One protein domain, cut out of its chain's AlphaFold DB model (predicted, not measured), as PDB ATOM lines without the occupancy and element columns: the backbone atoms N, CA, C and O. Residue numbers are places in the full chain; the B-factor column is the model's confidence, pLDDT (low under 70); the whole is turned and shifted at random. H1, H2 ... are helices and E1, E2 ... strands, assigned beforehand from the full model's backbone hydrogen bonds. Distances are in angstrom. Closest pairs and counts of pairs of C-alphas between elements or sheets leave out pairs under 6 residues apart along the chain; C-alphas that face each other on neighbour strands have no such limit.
ATOM      1  N   LYS A 101     -23.803  20.076  -1.893       85.00
ATOM      2  CA  LYS A 101     -23.017  21.288  -2.165       85.00
ATOM      3  C   LYS A 101     -21.679  21.202  -1.447       85.00
ATOM      4  O   LYS A 101     -21.593  20.696  -0.329       85.00
ATOM      5  N   ALA A 102     -20.644  21.719  -2.102       89.88
ATOM      6  CA  ALA A 102     -19.328  21.856  -1.504       89.88
ATOM      7  C   ALA A 102     -19.277  23.106  -0.618       89.88
ATOM      8  O   ALA A 102     -19.614  24.213  -1.041       89.88
ATOM      9  N   TYR A 103     -18.801  22.910   0.599       93.94
ATOM     10  CA  TYR A 103     -18.560  23.923   1.604       93.94
ATOM     11  C   TYR A 103     -17.131  23.818   2.118       93.94
ATOM     12  O   TYR A 103     -16.460  22.790   2.006       93.94
ATOM     13  N   TYR A 104     -16.677  24.902   2.728       92.69
ATOM     14  CA  TYR A 104     -15.356  25.028   3.301       92.69
ATOM     15  C   TYR A 104     -15.447  25.523   4.734       92.69
ATOM     16  O   TYR A 104     -16.322  26.309   5.097       92.69
ATOM     17  N   ARG A 105     -14.499  25.076   5.549       93.25
ATOM     18  CA  ARG A 105     -14.336  25.522   6.929       93.25
ATOM     19  C   ARG A 105     -12.861  25.676   7.232       93.25
ATOM     20  O   ARG A 105     -12.064  24.820   6.860       93.25
ATOM     21  N   ALA A 106     -12.503  26.734   7.945       90.19
ATOM     22  CA  ALA A 106     -11.209  26.782   8.597       90.19
ATOM     23  C   ALA A 106     -11.296  26.183  10.000       90.19
ATOM     24  O   ALA A 106     -12.211  26.482  10.767       90.19
ATOM     25  N   ASP A 107     -10.331  25.341  10.336       91.25
ATOM     26  CA  ASP A 107     -10.250  24.686  11.633       91.25
ATOM     27  C   ASP A 107      -8.800  24.690  12.134       91.25
ATOM     28  O   ASP A 107      -7.859  24.854  11.360       91.25
ATOM     29  N   ARG A 108      -8.615  24.548  13.447       89.19
ATOM     30  CA  ARG A 108      -7.282  24.426  14.067       89.19
ATOM     31  C   ARG A 108      -6.927  22.973  14.361       89.19
ATOM     32  O   ARG A 108      -5.783  22.665  14.686       89.19
ATOM     33  N   ARG A 109      -7.910  22.070  14.298       90.06
ATOM     34  CA  ARG A 109      -7.671  20.639  14.456       90.06
ATOM     35  C   ARG A 109      -6.862  20.124  13.261       90.06
ATOM     36  O   ARG A 109      -7.118  20.530  12.130       90.06
ATOM     37  N   PRO A 110      -5.911  19.207  13.485       92.19
ATOM     38  CA  PRO A 110      -5.155  18.608  12.395       92.19
ATOM     39  C   PRO A 110      -6.070  17.775  11.488       92.19
ATOM     40  O   PRO A 110      -6.992  17.111  11.974       92.19
ATOM     41  N   LEU A 111      -5.762  17.740  10.186       93.12
ATOM     42  CA  LEU A 111      -6.540  16.999   9.182       93.12
ATOM     43  C   LEU A 111      -6.729  15.528   9.559       93.12
ATOM     44  O   LEU A 111      -7.836  15.023   9.456       93.12
ATOM     45  N   ALA A 112      -5.704  14.869  10.106       93.69
ATOM     46  CA  ALA A 112      -5.806  13.481  10.565       93.69
ATOM     47  C   ALA A 112      -6.910  13.265  11.621       93.69
ATOM     48  O   ALA A 112      -7.598  12.246  11.606       93.69
ATOM     49  N   GLY A 113      -7.104  14.228  12.529       93.81
ATOM     50  CA  GLY A 113      -8.182  14.172  13.518       93.81
ATOM     51  C   GLY A 113      -9.555  14.359  12.875       93.81
ATOM     52  O   GLY A 113     -10.485  13.617  13.181       93.81
ATOM     53  N   ILE A 114      -9.658  15.302  11.937       95.50
ATOM     54  CA  ILE A 114     -10.900  15.611  11.218       95.50
ATOM     55  C   ILE A 114     -11.294  14.470  10.272       95.50
ATOM     56  O   ILE A 114     -12.456  14.093  10.220       95.50
ATOM     57  N   PHE A 115     -10.351  13.858   9.559       95.75
ATOM     58  CA  PHE A 115     -10.631  12.741   8.649       95.75
ATOM     59  C   PHE A 115     -11.043  11.471   9.385       95.75
ATOM     60  O   PHE A 115     -11.752  10.642   8.825       95.75
ATOM     61  N   ARG A 116     -10.621  11.311  10.644       94.56
ATOM     62  CA  ARG A 116     -11.041  10.180  11.472       94.56
ATOM     63  C   ARG A 116     -12.415  10.398  12.095       94.56
ATOM     64  O   ARG A 116     -13.193   9.457  12.175       94.56
ATOM     65  N   ALA A 117     -12.679  11.606  12.584       93.25
ATOM     66  CA  ALA A 117     -13.786  11.849  13.505       93.25
ATOM     67  C   ALA A 117     -14.869  12.785  12.929       93.25
ATOM     68  O   ALA A 117     -16.012  12.764  13.360       93.25
ATOM     69  N   GLY A 118     -14.551  13.566  11.902       94.69
ATOM     70  CA  GLY A 118     -15.429  14.602  11.369       94.69
ATOM     71  C   GLY A 118     -15.347  15.900  12.171       94.69
ATOM     72  O   GLY A 118     -14.320  16.226  12.777       94.69
ATOM     73  N   LEU A 119     -16.430  16.674  12.148       94.88
ATOM     74  CA  LEU A 119     -16.557  17.951  12.838       94.88
ATOM     75  C   LEU A 119     -17.711  17.869  13.837       94.88
ATOM     76  O   LEU A 119     -18.868  17.983  13.453       94.88
ATOM     77  N   TYR A 120     -17.363  17.709  15.110       92.56
ATOM     78  CA  TYR A 120     -18.340  17.726  16.194       92.56
ATOM     79  C   TYR A 120     -18.700  19.138  16.653       92.56
ATOM     80  O   TYR A 120     -17.842  20.035  16.646       92.56
ATOM     81  N   THR A 121     -19.947  19.306  17.077       90.56
ATOM     82  CA  THR A 121     -20.472  20.525  17.689       90.56
ATOM     83  C   THR A 121     -19.940  20.707  19.114       90.56
ATOM     84  O   THR A 121     -19.292  19.828  19.690       90.56
ATOM     85  N   LYS A 122     -20.097  21.914  19.674       84.62
ATOM     86  CA  LYS A 122     -19.474  22.295  20.961       84.62
ATOM     87  C   LYS A 122     -20.449  22.294  22.135       84.62
ATOM     88  O   LYS A 122     -20.033  22.553  23.261       84.62
ATOM     89  N   GLY A 123     -21.730  22.073  21.883       89.75
ATOM     90  CA  GLY A 123     -22.766  22.157  22.896       89.75
ATOM     91  C   GLY A 123     -24.131  21.841  22.315       89.75
ATOM     92  O   GLY A 123     -24.245  21.245  21.251       89.75
ATOM     93  N   PHE A 124     -25.163  22.279  23.025       85.38
ATOM     94  CA  PHE A 124     -26.552  22.067  22.646       85.38
ATOM     95  C   PHE A 124     -27.200  23.403  22.280       85.38
ATOM     96  O   PHE A 124     -26.875  24.437  22.864       85.38
ATOM     97  N   GLY A 125     -28.140  23.376  21.337       88.31
ATOM     98  CA  GLY A 125     -28.915  24.548  20.929       88.31
ATOM     99  C   GLY A 125     -28.668  24.949  19.480       88.31
ATOM    100  O   GLY A 125     -27.564  24.815  18.964       88.31
ATOM    101  N   GLN A 126     -29.724  25.433  18.834       92.38
ATOM    102  CA  GLN A 126     -29.760  25.729  17.398       92.38
ATOM    103  C   GLN A 126     -30.199  27.181  17.133       92.38
ATOM    104  O   GLN A 126     -30.690  27.506  16.058       92.38
ATOM    105  N   ASP A 127     -30.039  28.069  18.124       93.06
ATOM    106  CA  ASP A 127     -30.323  29.499  17.961       93.06
ATOM    107  C   ASP A 127     -29.262  30.136  17.051       93.06
ATOM    108  O   ASP A 127     -28.140  30.426  17.484       93.06
ATOM    109  N   VAL A 128     -29.640  30.320  15.783       91.75
ATOM    110  CA  VAL A 128     -28.795  30.876  14.721       91.75
ATOM    111  C   VAL A 128     -28.483  32.354  14.971       91.75
ATOM    112  O   VAL A 128     -27.345  32.766  14.760       91.75
ATOM    113  N   GLU A 129     -29.429  33.165  15.468       93.25
ATOM    114  CA  GLU A 129     -29.165  34.593  15.726       93.25
ATOM    115  C   GLU A 129     -28.112  34.751  16.825       93.25
ATOM    116  O   GLU A 129     -27.137  35.495  16.667       93.25
ATOM    117  N   ARG A 130     -28.271  34.024  17.934       92.25
ATOM    118  CA  ARG A 130     -27.298  34.045  19.028       92.25
ATOM    119  C   ARG A 130     -25.948  33.493  18.582       92.25
ATOM    120  O   ARG A 130     -24.917  34.031  18.996       92.25
ATOM    121  N   HIS A 131     -25.938  32.455  17.744       92.81
ATOM    122  CA  HIS A 131     -24.714  31.846  17.215       92.81
ATOM    123  C   HIS A 131     -23.921  32.867  16.411       92.81
ATOM    124  O   HIS A 131     -22.772  33.135  16.738       92.81
ATOM    125  N   VAL A 132     -24.565  33.541  15.465       90.56
ATOM    126  CA  VAL A 132     -23.917  34.552  14.621       90.56
ATOM    127  C   VAL A 132     -23.372  35.716  15.447       90.56
ATOM    128  O   VAL A 132     -22.284  36.213  15.183       90.56
ATOM    129  N   ARG A 133     -24.097  36.145  16.486       88.81
ATOM    130  CA  ARG A 133     -23.674  37.281  17.319       88.81
ATOM    131  C   ARG A 133     -22.550  36.956  18.299       88.81
ATOM    132  O   ARG A 133     -21.812  37.859  18.680       88.81
ATOM    133  N   THR A 134     -22.476  35.719  18.790       89.12
ATOM    134  CA  THR A 134     -21.643  35.389  19.966       89.12
ATOM    135  C   THR A 134     -20.749  34.166  19.800       89.12
ATOM    136  O   THR A 134     -19.859  33.965  20.623       89.12
ATOM    137  N   ASN A 135     -20.968  33.347  18.770       87.94
ATOM    138  CA  ASN A 135     -20.313  32.055  18.552       87.94
ATOM    139  C   ASN A 135     -20.316  31.176  19.819       87.94
ATOM    140  O   ASN A 135     -19.308  30.556  20.180       87.94
ATOM    141  N   TYR A 136     -21.438  31.194  20.550       89.69
ATOM    142  CA  TYR A 136     -21.592  30.423  21.780       89.69
ATOM    143  C   TYR A 136     -21.498  28.913  21.491       89.69
ATOM    144  O   TYR A 136     -21.808  28.478  20.380       89.69
ATOM    145  N   PRO A 137     -21.082  28.086  22.469       92.06
ATOM    146  CA  PRO A 137     -21.082  26.636  22.303       92.06
ATOM    147  C   PRO A 137     -22.493  26.120  21.986       92.06
ATOM    148  O   PRO A 137     -23.381  26.187  22.833       92.06
ATOM    149  N   CYS A 138     -22.693  25.625  20.765       92.00
ATOM    150  CA  CYS A 138     -23.993  25.229  20.227       92.00
ATOM    151  C   CYS A 138     -23.870  24.005  19.309       92.00
ATOM    152  O   CYS A 138     -22.756  23.529  19.056       92.00
ATOM    153  N   ASP A 139     -25.017  23.538  18.815       93.50
ATOM    154  CA  ASP A 139     -25.189  22.403  17.903       93.50
ATOM    155  C   ASP A 139     -25.099  22.819  16.420       93.50
ATOM    156  O   ASP A 139     -25.763  22.261  15.548       93.50
ATOM    157  N   LEU A 140     -24.310  23.858  16.128       93.50
ATOM    158  CA  LEU A 140     -24.146  24.413  14.788       93.50
ATOM    159  C   LEU A 140     -22.676  24.377  14.364       93.50
ATOM    160  O   LEU A 140     -21.776  24.806  15.092       93.50
ATOM    161  N   VAL A 141     -22.423  23.900  13.148       94.00
ATOM    162  CA  VAL A 141     -21.103  23.951  12.516       94.00
ATOM    163  C   VAL A 141     -21.100  25.028  11.440       94.00
ATOM    164  O   VAL A 141     -21.741  24.877  10.404       94.00
ATOM    165  N   SER A 142     -20.333  26.099  11.664       94.00
ATOM    166  CA  SER A 142     -20.106  27.151  10.662       94.00
ATOM    167  C   SER A 142     -19.344  26.637   9.443       94.00
ATOM    168  O   SER A 142     -18.277  26.021   9.563       94.00
ATOM    169  N   LEU A 143     -19.870  26.962   8.276       93.81
ATOM    170  CA  LEU A 143     -19.387  26.629   6.948       93.81
ATOM    171  C   LEU A 143     -19.458  27.881   6.066       93.81
ATOM    172  O   LEU A 143     -20.156  28.842   6.368       93.81
ATOM    173  N   THR A 144     -18.767  27.863   4.936       92.25
ATOM    174  CA  THR A 144     -18.923  28.877   3.888       92.25
ATOM    175  C   THR A 144     -18.783  28.219   2.518       92.25
ATOM    176  O   THR A 144     -17.970  27.304   2.366       92.25
ATOM    177  N   PRO A 145     -19.542  28.634   1.494       90.19
ATOM    178  CA  PRO A 145     -19.358  28.127   0.136       90.19
ATOM    179  C   PRO A 145     -18.038  28.615  -0.486       90.19
ATOM    180  O   PRO A 145     -17.581  28.068  -1.488       90.19
ATOM    181  N   SER A 146     -17.387  29.626   0.105       87.50
ATOM    182  CA  SER A 146     -16.162  30.224  -0.420       87.50
ATOM    183  C   SER A 146     -14.916  29.729   0.315       87.50
ATOM    184  O   SER A 146     -14.649  30.080   1.465       87.50
ATOM    185  N   SER A 147     -14.069  28.979  -0.397       85.44
ATOM    186  CA  SER A 147     -12.741  28.594   0.099       85.44
ATOM    187  C   SER A 147     -11.899  29.810   0.505       85.44
ATOM    188  O   SER A 147     -11.084  29.700   1.421       85.44
ATOM    189  N   ALA A 148     -12.044  30.941  -0.189       84.94
ATOM    190  CA  ALA A 148     -11.297  32.158   0.112       84.94
ATOM    191  C   ALA A 148     -11.808  32.818   1.400       84.94
ATOM    192  O   ALA A 148     -10.999  33.217   2.234       84.94
ATOM    193  N   ALA A 149     -13.131  32.860   1.605       83.00
ATOM    194  CA  ALA A 149     -13.725  33.385   2.833       83.00
ATOM    195  C   ALA A 149     -13.310  32.559   4.061       83.00
ATOM    196  O   ALA A 149     -12.936  33.131   5.083       83.00
ATOM    197  N   ALA A 150     -13.271  31.224   3.933       83.56
ATOM    198  CA  ALA A 150     -12.814  30.337   5.004       83.56
ATOM    199  C   ALA A 150     -11.377  30.663   5.442       83.56
ATOM    200  O   ALA A 150     -11.099  30.770   6.635       83.56
ATOM    201  N   ILE A 151     -10.467  30.846   4.478       82.19
ATOM    202  CA  ILE A 151      -9.070  31.204   4.752       82.19
ATOM    203  C   ILE A 151      -8.987  32.592   5.384       82.19
ATOM    204  O   ILE A 151      -8.375  32.736   6.440       82.19
ATOM    205  N   LYS A 152      -9.639  33.585   4.767       80.06
ATOM    206  CA  LYS A 152      -9.622  34.981   5.210       80.06
ATOM    207  C   LYS A 152     -10.061  35.114   6.668       80.06
ATOM    208  O   LYS A 152      -9.367  35.740   7.466       80.06
ATOM    209  N   PHE A 153     -11.162  34.458   7.041       70.56
ATOM    210  CA  PHE A 153     -11.652  34.441   8.419       70.56
ATOM    211  C   PHE A 153     -10.605  33.878   9.390       70.56
ATOM    212  O   PHE A 153     -10.340  34.446  10.451       70.56
ATOM    213  N   ALA A 154      -9.970  32.771   9.013       69.94
ATOM    214  CA  ALA A 154      -8.987  32.111   9.856       69.94
ATOM    215  C   ALA A 154      -7.738  32.967  10.080       69.94
ATOM    216  O   ALA A 154      -7.232  33.031  11.203       69.94
ATOM    217  N   THR A 155      -7.245  33.626   9.035       70.81
ATOM    218  CA  THR A 155      -5.991  34.380   9.086       70.81
ATOM    219  C   THR A 155      -6.168  35.771   9.676       70.81
ATOM    220  O   THR A 155      -5.360  36.171  10.509       70.81
ATOM    221  N   GLU A 156      -7.233  36.488   9.309       69.19
ATOM    222  CA  GLU A 156      -7.433  37.881   9.730       69.19
ATOM    223  C   GLU A 156      -8.044  37.993  11.128       69.19
ATOM    224  O   GLU A 156      -7.623  38.843  11.910       69.19
ATOM    225  N   LYS A 157      -9.012  37.134  11.481       60.34
ATOM    226  CA  LYS A 157      -9.741  37.272  12.755       60.34
ATOM    227  C   LYS A 157      -9.135  36.478  13.907       60.34
ATOM    228  O   LYS A 157      -9.388  36.802  15.063       60.34
ATOM    229  N   SER A 158      -8.367  35.421  13.626       59.06
ATOM    230  CA  SER A 158      -8.019  34.439  14.663       59.06
ATOM    231  C   SER A 158      -6.547  34.409  15.082       59.06
ATOM    232  O   SER A 158      -6.244  33.786  16.102       59.06
ATOM    233  N   GLY A 159      -5.638  35.038  14.318       61.28
ATOM    234  CA  GLY A 159      -4.193  35.050  14.600       61.28
ATOM    235  C   GLY A 159      -3.576  33.651  14.769       61.28
ATOM    236  O   GLY A 159      -2.548  33.493  15.429       61.28
ATOM    237  N   ALA A 160      -4.244  32.613  14.261       63.38
ATOM    238  CA  ALA A 160      -3.994  31.243  14.675       63.38
ATOM    239  C   ALA A 160      -2.847  30.592  13.920       63.38
ATOM    240  O   ALA A 160      -2.832  30.541  12.695       63.38
ATOM    241  N   LYS A 161      -1.953  29.955  14.673       69.88
ATOM    242  CA  LYS A 161      -1.005  28.986  14.123       69.88
ATOM    243  C   LYS A 161      -1.736  27.671  13.825       69.88
ATOM    244  O   LYS A 161      -2.688  27.324  14.523       69.88
ATOM    245  N   ASN A 162      -1.251  26.923  12.834       77.75
ATOM    246  CA  ASN A 162      -1.754  25.592  12.459       77.75
ATOM    247  C   ASN A 162      -3.206  25.575  11.948       77.75
ATOM    248  O   ASN A 162      -4.002  24.724  12.338       77.75
ATOM    249  N   ILE A 163      -3.551  26.514  11.066       87.75
ATOM    250  CA  ILE A 163      -4.858  26.532  10.405       87.75
ATOM    251  C   ILE A 163      -4.891  25.472   9.300       87.75
ATOM    252  O   ILE A 163      -3.958  25.337   8.505       87.75
ATOM    253  N   VAL A 164      -6.008  24.759   9.211       89.75
ATOM    254  CA  VAL A 164      -6.358  23.930   8.062       89.75
ATOM    255  C   VAL A 164      -7.628  24.462   7.419       89.75
ATOM    256  O   VAL A 164      -8.563  24.870   8.102       89.75
ATOM    257  N   LYS A 165      -7.675  24.432   6.093       92.00
ATOM    258  CA  LYS A 165      -8.910  24.537   5.326       92.00
ATOM    259  C   LYS A 165      -9.436  23.128   5.087       92.00
ATOM    260  O   LYS A 165      -8.714  22.296   4.553       92.00
ATOM    261  N   VAL A 166     -10.689  22.885   5.427       93.62
ATOM    262  CA  VAL A 166     -11.387  21.609   5.252       93.62
ATOM    263  C   VAL A 166     -12.456  21.780   4.185       93.62
ATOM    264  O   VAL A 166     -13.167  22.783   4.189       93.62
ATOM    265  N   GLY A 167     -12.545  20.817   3.276       93.50
ATOM    266  CA  GLY A 167     -13.590  20.698   2.273       93.50
ATOM    267  C   GLY A 167     -14.643  19.679   2.696       93.50
ATOM    268  O   GLY A 167     -14.310  18.566   3.110       93.50
ATOM    269  N   ILE A 168     -15.908  20.077   2.625       94.69
ATOM    270  CA  ILE A 168     -17.063  19.325   3.117       94.69
ATOM    271  C   ILE A 168     -18.114  19.292   2.018       94.69
ATOM    272  O   ILE A 168     -18.392  20.314   1.405       94.69
ATOM    273  N   GLU A 169     -18.721  18.141   1.785       92.88
ATOM    274  CA  GLU A 169     -19.854  18.008   0.882       92.88
ATOM    275  C   GLU A 169     -21.079  17.580   1.684       92.88
ATOM    276  O   GLU A 169     -21.118  16.492   2.261       92.88
ATOM    277  N   ILE A 170     -22.087  18.448   1.742       87.88
ATOM    278  CA  ILE A 170     -23.313  18.182   2.489       87.88
ATOM    279  C   ILE A 170     -24.527  18.748   1.752       87.88
ATOM    280  O   ILE A 170     -24.419  19.704   0.982       87.88
ATOM    281  N   GLY A 171     -25.675  18.095   1.926       76.81
ATOM    282  CA  GLY A 171     -26.923  18.460   1.262       76.81
ATOM    283  C   GLY A 171     -27.879  19.225   2.176       76.81
ATOM    284  O   GLY A 171     -27.824  19.127   3.409       76.81
ATOM    285  N   SER A 172     -28.807  19.940   1.547       63.34
ATOM    286  CA  SER A 172     -30.062  20.371   2.173       63.34
ATOM    287  C   SER A 172     -30.840  19.149   2.708       63.34
ATOM    288  O   SER A 172     -30.665  18.056   2.167       63.34
ATOM    289  N   PRO A 173     -31.681  19.266   3.759       69.19
ATOM    290  CA  PRO A 173     -32.143  20.482   4.446       69.19
ATOM    291  C   PRO A 173     -31.296  20.887   5.663       69.19
ATOM    292  O   PRO A 173     -31.620  21.836   6.363       69.19
ATOM    293  N   SER A 174     -30.209  20.169   5.938       81.12
ATOM    294  CA  SER A 174     -29.429  20.330   7.172       81.12
ATOM    295  C   SER A 174     -28.536  21.577   7.227       81.12
ATOM    296  O   SER A 174     -27.749  21.716   8.161       81.12
ATOM    297  N   VAL A 175     -28.616  22.459   6.227       89.31
ATOM    298  CA  VAL A 175     -27.781  23.657   6.097       89.31
ATOM    299  C   VAL A 175     -28.661  24.891   5.955       89.31
ATOM    300  O   VAL A 175     -29.510  24.951   5.068       89.31
ATOM    301  N   ILE A 176     -28.406  25.891   6.793       91.06
ATOM    302  CA  ILE A 176     -29.082  27.186   6.775       91.06
ATOM    303  C   ILE A 176     -28.118  28.228   6.210       91.06
ATOM    304  O   ILE A 176     -27.013  28.395   6.724       91.06
ATOM    305  N   ASP A 177     -28.541  28.947   5.171       92.75
ATOM    306  CA  ASP A 177     -27.875  30.177   4.731       92.75
ATOM    307  C   ASP A 177     -28.187  31.284   5.743       92.75
ATOM    308  O   ASP A 177     -29.342  31.689   5.904       92.75
ATOM    309  N   VAL A 178     -27.159  31.771   6.437       92.69
ATOM    310  CA  VAL A 178     -27.318  32.753   7.513       92.69
ATOM    311  C   VAL A 178     -27.787  34.104   6.978       92.69
ATOM    312  O   VAL A 178     -28.617  34.764   7.604       92.69
ATOM    313  N   ASN A 179     -27.294  34.534   5.816       92.25
ATOM    314  CA  ASN A 179     -27.715  35.800   5.216       92.25
ATOM    315  C   ASN A 179     -29.189  35.754   4.830       92.25
ATOM    316  O   ASN A 179     -29.928  36.707   5.100       92.25
ATOM    317  N   LYS A 180     -29.610  34.634   4.237       92.19
ATOM    318  CA  LYS A 180     -31.008  34.389   3.900       92.19
ATOM    319  C   LYS A 180     -31.879  34.349   5.158       92.19
ATOM    320  O   LYS A 180     -32.860  35.080   5.221       92.19
ATOM    321  N   PHE A 181     -31.468  33.599   6.183       91.69
ATOM    322  CA  PHE A 181     -32.169  33.505   7.468       91.69
ATOM    323  C   PHE A 181     -32.382  34.880   8.118       91.69
ATOM    324  O   PHE A 181     -33.499  35.232   8.480       91.69
ATOM    325  N   PHE A 182     -31.339  35.710   8.214       92.06
ATOM    326  CA  PHE A 182     -31.476  37.051   8.795       92.06
ATOM    327  C   PHE A 182     -32.447  37.935   8.009       92.06
ATOM    328  O   PHE A 182     -33.255  38.648   8.609       92.06
ATOM    329  N   LYS A 183     -32.378  37.883   6.676       92.56
ATOM    330  CA  LYS A 183     -33.223  38.702   5.808       92.56
ATOM    331  C   LYS A 183     -34.687  38.265   5.862       92.56
ATOM    332  O   LYS A 183     -35.555  39.120   5.992       92.56
ATOM    333  N   GLU A 184     -34.942  36.969   5.723       93.06
ATOM    334  CA  GLU A 184     -36.285  36.424   5.508       93.06
ATOM    335  C   GLU A 184     -37.001  36.104   6.824       93.06
ATOM    336  O   GLU A 184     -38.165  36.458   6.970       93.06
ATOM    337  N   GLU A 185     -36.302  35.532   7.811       90.44
ATOM    338  CA  GLU A 185     -36.916  35.099   9.078       90.44
ATOM    339  C   GLU A 185     -36.897  36.196  10.146       90.44
ATOM    340  O   GLU A 185     -37.816  36.312  10.954       90.44
ATOM    341  N   LEU A 186     -35.842  37.019  10.174       89.81
ATOM    342  CA  LEU A 186     -35.692  38.062  11.196       89.81
ATOM    343  C   LEU A 186     -36.030  39.467  10.691       89.81
ATOM    344  O   LEU A 186     -36.157  40.378  11.510       89.81
ATOM    345  N   GLY A 187     -36.110  39.676   9.372       92.38
ATOM    346  CA  GLY A 187     -36.246  41.011   8.781       92.38
ATOM    347  C   GLY A 187     -35.074  41.944   9.116       92.38
ATOM    348  O   GLY A 187     -35.237  43.163   9.162       92.38
ATOM    349  N   LYS A 188     -33.889  41.388   9.405       92.19
ATOM    350  CA  LYS A 188     -32.691  42.116   9.852       92.19
ATOM    351  C   LYS A 188     -31.537  41.915   8.871       92.19
ATOM    352  O   LYS A 188     -31.466  40.938   8.134       92.19
ATOM    353  N   LYS A 189     -30.557  42.818   8.913       91.19
ATOM    354  CA  LYS A 189     -29.269  42.607   8.240       91.19
ATOM    355  C   LYS A 189     -28.379  41.698   9.096       91.19
ATOM    356  O   LYS A 189     -28.228  41.953  10.292       91.19
ATOM    357  N   ASN A 190     -27.762  40.681   8.487       89.56
ATOM    358  CA  ASN A 190     -26.727  39.877   9.145       89.56
ATOM    359  C   ASN A 190     -25.532  40.780   9.530       89.56
ATOM    360  O   ASN A 190     -24.983  41.440   8.640       89.56
ATOM    361  N   PRO A 191     -25.110  40.825  10.812       88.06
ATOM    362  CA  PRO A 191     -23.941  41.601  11.236       88.06
ATOM    363  C   PRO A 191     -22.622  41.157  10.582       88.06
ATOM    364  O   PRO A 191     -21.688  41.953  10.540       88.06
ATOM    365  N   HIS A 192     -22.555  39.929  10.057       86.81
ATOM    366  CA  HIS A 192     -21.367  39.323   9.443       86.81
ATOM    367  C   HIS A 192     -21.647  38.845   8.012       86.81
ATOM    368  O   HIS A 192     -21.244  37.759   7.591       86.81
ATOM    369  N   SER A 193     -22.394  39.650   7.248       86.12
ATOM    370  CA  SER A 193     -22.861  39.274   5.908       86.12
ATOM    371  C   SER A 193     -21.754  38.906   4.912       86.12
ATOM    372  O   SER A 193     -21.977  38.108   4.000       86.12
ATOM    373  N   GLU A 194     -20.558  39.457   5.109       82.19
ATOM    374  CA  GLU A 194     -19.358  39.224   4.312       82.19
ATOM    375  C   GLU A 194     -18.771  37.814   4.462       82.19
ATOM    376  O   GLU A 194     -18.029  37.371   3.587       82.19
ATOM    377  N   GLU A 195     -19.102  37.097   5.540       79.69
ATOM    378  CA  GLU A 195     -18.596  35.740   5.784       79.69
ATOM    379  C   GLU A 195     -19.279  34.696   4.893       79.69
ATOM    380  O   GLU A 195     -18.757  33.592   4.704       79.69
ATOM    381  N   GLN A 196     -20.434  35.059   4.315       87.62
ATOM    382  CA  GLN A 196     -21.288  34.153   3.542       87.62
ATOM    383  C   GLN A 196     -21.566  32.857   4.326       87.62
ATOM    384  O   GLN A 196     -21.568  31.756   3.765       87.62
ATOM    385  N   GLU A 197     -21.735  32.994   5.646       91.44
ATOM    386  CA  GLU A 197     -21.838  31.863   6.557       91.44
ATOM    387  C   GLU A 197     -23.056  31.007   6.210       91.44
ATOM    388  O   GLU A 197     -24.160  31.488   5.947       91.44
ATOM    389  N   HIS A 198     -22.820  29.707   6.212       93.69
ATOM    390  CA  HIS A 198     -23.840  28.684   6.253       93.69
ATOM    391  C   HIS A 198     -23.632  27.885   7.531       93.69
ATOM    392  O   HIS A 198     -22.499  27.557   7.870       93.69
ATOM    393  N   VAL A 199     -24.699  27.542   8.235       93.44
ATOM    394  CA  VAL A 199     -24.599  26.701   9.432       93.44
ATOM    395  C   VAL A 199     -25.207  25.342   9.152       93.44
ATOM    396  O   VAL A 199     -26.325  25.247   8.652       93.44
ATOM    397  N   HIS A 200     -24.453  24.288   9.450       94.31
ATOM    398  CA  HIS A 200     -24.981  22.933   9.482       94.31
ATOM    399  C   HIS A 200     -25.474  22.600  10.887       94.31
ATOM    400  O   HIS A 200     -24.783  22.908  11.859       94.31
ATOM    401  N   ILE A 201     -26.646  21.977  10.983       92.00
ATOM    402  CA  ILE A 201     -27.212  21.519  12.251       92.00
ATOM    403  C   ILE A 201     -26.651  20.138  12.590       92.00
ATOM    404  O   ILE A 201     -26.843  19.194  11.822       92.00
ATOM    405  N   GLY A 202     -26.032  20.013  13.763       93.19
ATOM    406  CA  GLY A 202     -25.450  18.767  14.243       93.19
ATOM    407  C   GLY A 202     -24.012  18.528  13.790       93.19
ATOM    408  O   GLY A 202     -23.351  19.375  13.181       93.19
ATOM    409  N   ASP A 203     -23.516  17.339  14.122       94.50
ATOM    410  CA  ASP A 203     -22.170  16.899  13.770       94.50
ATOM    411  C   ASP A 203     -22.043  16.587  12.274       94.50
ATOM    412  O   ASP A 203     -22.901  15.938  11.674       94.50
ATOM    413  N   ILE A 204     -20.900  16.940  11.682       94.62
ATOM    414  CA  ILE A 204     -20.560  16.551  10.308       94.62
ATOM    415  C   ILE A 204     -19.678  15.302  10.363       94.62
ATOM    416  O   ILE A 204     -18.517  15.403  10.771       94.62
ATOM    417  N   PRO A 205     -20.159  14.124   9.928       94.75
ATOM    418  CA  PRO A 205     -19.364  12.907   9.992       94.75
ATOM    419  C   PRO A 205     -18.195  12.954   9.003       94.75
ATOM    420  O   PRO A 205     -18.264  13.587   7.946       94.75
ATOM    421  N   ALA A 206     -17.128  12.210   9.306       93.69
ATOM    422  CA  ALA A 206     -15.934  12.128   8.462       93.69
ATOM    423  C   ALA A 206     -16.239  11.753   7.000       93.69
ATOM    424  O   ALA A 206     -15.559  12.225   6.093       93.69
ATOM    425  N   SER A 207     -17.289  10.967   6.749       94.38
ATOM    426  CA  SER A 207     -17.704  10.573   5.397       94.38
ATOM    427  C   SER A 207     -18.184  11.731   4.522       94.38
ATOM    428  O   SER A 207     -18.305  11.554   3.316       94.38
ATOM    429  N   LYS A 208     -18.464  12.902   5.105       94.56
ATOM    430  CA  LYS A 208     -18.844  14.130   4.392       94.56
ATOM    431  C   LYS A 208     -17.674  15.087   4.178       94.56
ATOM    432  O   LYS A 208     -17.818  16.083   3.483       94.56
ATOM    433  N   VAL A 209     -16.507  14.798   4.748       95.19
ATOM    434  CA  VAL A 209     -15.291  15.593   4.553       95.19
ATOM    435  C   VAL A 209     -14.527  15.011   3.371       95.19
ATOM    436  O   VAL A 209     -14.011  13.905   3.493       95.19
ATOM    437  N   PHE A 210     -14.422  15.731   2.251       94.19
ATOM    438  CA  PHE A 210     -13.704  15.236   1.066       94.19
ATOM    439  C   PHE A 210     -12.186  15.440   1.152       94.19
ATOM    440  O   PHE A 210     -11.413  14.693   0.548       94.19
ATOM    441  N   GLY A 211     -11.726  16.410   1.942       93.12
ATOM    442  CA  GLY A 211     -10.299  16.612   2.174       93.12
ATOM    443  C   GLY A 211      -9.977  17.933   2.853       93.12
ATOM    444  O   GLY A 211     -10.850  18.598   3.410       93.12
ATOM    445  N   GLY A 212      -8.713  18.329   2.811       94.00
ATOM    446  CA  GLY A 212      -8.283  19.605   3.359       94.00
ATOM    447  C   GLY A 212      -6.826  19.929   3.076       94.00
ATOM    448  O   GLY A 212      -6.096  19.152   2.473       94.00
ATOM    449  N   GLN A 213      -6.400  21.116   3.491       93.75
ATOM    450  CA  GLN A 213      -5.056  21.619   3.241       93.75
ATOM    451  C   GLN A 213      -4.618  22.537   4.375       93.75
ATOM    452  O   GLN A 213      -5.409  23.336   4.877       93.75
ATOM    453  N   ARG A 214      -3.350  22.445   4.773       91.25
ATOM    454  CA  ARG A 214      -2.764  23.382   5.739       91.25
ATOM    455  C   ARG A 214      -2.602  24.758   5.110       91.25
ATOM    456  O   ARG A 214      -2.262  24.857   3.935       91.25
ATOM    457  N   ILE A 215      -2.806  25.797   5.909       87.38
ATOM    458  CA  ILE A 215      -2.708  27.197   5.500       87.38
ATOM    459  C   ILE A 215      -1.762  27.926   6.465       87.38
ATOM    460  O   ILE A 215      -1.835  27.728   7.680       87.38
ATOM    461  N   ASN A 216      -0.849  28.743   5.937       86.06
ATOM    462  CA  ASN A 216       0.039  29.576   6.748       86.06
ATOM    463  C   ASN A 216      -0.644  30.888   7.185       86.06
ATOM    464  O   ASN A 216      -1.761  31.202   6.779       86.06
ATOM    465  N   MET A 217       0.052  31.689   7.995       83.12
ATOM    466  CA  MET A 217      -0.457  32.980   8.488       83.12
ATOM    467  C   MET A 217      -0.756  33.998   7.376       83.12
ATOM    468  O   MET A 217      -1.565  34.894   7.583       83.12
ATOM    469  N   ALA A 218      -0.126  33.859   6.207       84.56
ATOM    470  CA  ALA A 218      -0.369  34.702   5.039       84.56
ATOM    471  C   ALA A 218      -1.556  34.212   4.184       84.56
ATOM    472  O   ALA A 218      -1.787  34.736   3.098       84.56
ATOM    473  N   GLY A 219      -2.287  33.182   4.628       81.25
ATOM    474  CA  GLY A 219      -3.407  32.605   3.881       81.25
ATOM    475  C   GLY A 219      -2.986  31.699   2.727       81.25
ATOM    476  O   GLY A 219      -3.821  31.305   1.915       81.25
ATOM    477  N   GLN A 220      -1.707  31.335   2.649       86.75
ATOM    478  CA  GLN A 220      -1.180  30.516   1.564       86.75
ATOM    479  C   GLN A 220      -1.185  29.028   1.937       86.75
ATOM    480  O   GLN A 220      -0.894  28.676   3.087       86.75
ATOM    481  N   PRO A 221      -1.461  28.134   0.975       86.25
ATOM    482  CA  PRO A 221      -1.334  26.698   1.171       86.25
ATOM    483  C   PRO A 221       0.064  26.238   1.598       86.25
ATOM    484  O   PRO A 221       1.072  26.693   1.062       86.25
ATOM    485  N   VAL A 222       0.119  25.272   2.517       87.94
ATOM    486  CA  VAL A 222       1.350  24.613   2.977       87.94
ATOM    487  C   VAL A 222       1.288  23.125   2.640       87.94
ATOM    488  O   VAL A 222       0.754  22.310   3.399       87.94
ATOM    489  N   GLY A 223       1.877  22.767   1.499       85.50
ATOM    490  CA  GLY A 223       1.875  21.402   0.972       85.50
ATOM    491  C   GLY A 223       0.633  21.067   0.133       85.50
ATOM    492  O   GLY A 223      -0.194  21.945  -0.133       85.50
ATOM    493  N   PRO A 224       0.512  19.810  -0.328       87.25
ATOM    494  CA  PRO A 224      -0.582  19.388  -1.196       87.25
ATOM    495  C   PRO A 224      -1.925  19.368  -0.458       87.25
ATOM    496  O   PRO A 224      -1.985  19.351   0.770       87.25
ATOM    497  N   PHE A 225      -3.009  19.354  -1.230       90.69
ATOM    498  CA  PHE A 225      -4.330  19.031  -0.706       90.69
ATOM    499  C   PHE A 225      -4.371  17.544  -0.325       90.69
ATOM    500  O   PHE A 225      -4.016  16.683  -1.128       90.69
ATOM    501  N   GLU A 226      -4.789  17.244   0.901       93.62
ATOM    502  CA  GLU A 226      -4.912  15.886   1.420       93.62
ATOM    503  C   GLU A 226      -6.354  15.403   1.238       93.62
ATOM    504  O   GLU A 226      -7.294  15.983   1.788       93.62
ATOM    505  N   CYS A 227      -6.537  14.329   0.472       93.94
ATOM    506  CA  CYS A 227      -7.846  13.711   0.273       93.94
ATOM    507  C   CYS A 227      -8.203  12.798   1.450       93.94
ATOM    508  O   CYS A 227      -7.384  11.992   1.904       93.94
ATOM    509  N   ASN A 228      -9.453  12.867   1.904       91.75
ATOM    510  CA  ASN A 228      -9.947  11.968   2.935       91.75
ATOM    511  C   ASN A 228     -10.375  10.628   2.321       91.75
ATOM    512  O   ASN A 228     -11.364  10.553   1.596       91.75
TER     513      ASN A 228
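This is residues 101 to 228 of the 232 residues of an uncharacterized protein of Paraburkholderia humisilvae (UniProt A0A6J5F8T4). A strongly twisted sheet of four strands, E1, E3, E6 and E7, has helix H3 over one face and helix H1 over the other, and a small sheet of three strands, E2, E5 and E4, lies beside its E1 edge. Helices H2 and H4 only graze the small sheet; H4 and the loop of residues 185 to 197 make one end of the longest axis, and E7 is at the other end. The printed part has 128 residues with four named helices and seven named strands, in the order E1 H1 H2 E2 H3 E3 E4 H4 E5 E6 E7, and its class is mixed, helices and strands. The sheets run E1 - E3 - E6 - E7 and E2 - E5 - E4, both all antiparallel. The whole is compact, with a radius of gyration of the C-alphas of 14.1 A and spans of 44, 29 and 25 A.

E1, residues 101 to 107, is an edge strand of the larger sheet. Its antiparallel neighbour is E3, residues 163 to 170, with N 103 and O 168 within hydrogen-bond range at 2.7 A. E3 is also antiparallel to E6, residues 209 to 215, at 160 degrees between their directions, with N 165 and O 213 at 2.8 A. E6 and the other edge strand, E7, residues 221 to 227, form a hairpin, with N 222 and O 214 at 2.8 A. The sheet is the inner one of three layers, with helices on both faces: H1, residues 111 to 117, and H3, residues 147 to 158, lie on opposite faces. H1 has a height over the sheet of 8.6 A and runs along the strands, at 25 degrees to E6 on the local plane; its closest C-alpha pair with E6 is Leu 111 and Gly 212, 6.6 A apart. H3 has a height over the sheet of 8.3 A and runs slantwise to the strands, at 41 degrees to E3 on the local plane; its closest C-alpha pair with E1 is Ala 106 and Ala 150, 5.3 A apart. H1 and H3 are apart. E2, residues 140 to 143, comes nearest to E1 at the C-alphas of Arg 105 and Leu 143, 5.2 A apart. In the small sheet the inner strand is E5, residues 198 to 201, with N 143 of E2 and O 198 at 2.7 A; on its other side is E4, residues 175 to 177, with N 176 and O 199 at 2.9 A. H2, residues 128 to 134, only grazes this sheet with residues 128 to 132, and H4, residues 178 to 184, with residues 178 to 181. H2 and H4 are close but not clearly touching, the closest C-alphas being those of Val 128 and Val 178, 7.6 A apart. Every O i to N i+4 pair is within hydrogen-bond range in H1, H2 and H4, and 7 of 8 are in H3.

E1 begins at C-alpha 101 (-23.017, 21.288, -2.165) and is 19.1 A long from first to last C-alpha. H1 and H4 measure 9.9 A each, H2 10.0 A, and H3 16.4 A, beginning at C-alpha 147 (-12.741, 28.594, 0.099). E2 measures 9.4 A, E3 21.7 A, E4 6.7 A, E5 9.9 A and E6 17.1 A. E7 measures 14.6 A and ends at C-alpha 227 (-7.846, 13.711, 0.273).

The C-alphas farthest apart are those of Gly 187 and Gly 223, at 43.6 A. The printed part has no cut. The link from H4 to E5, 13 residues, is long; those from H1 to H2 and from E5 to E6 are short, and the others are tight. The mean pLDDT of the printed part is 88.2, and it is under 70 at residue 154, residues 156 to 161 and residues 172 to 173.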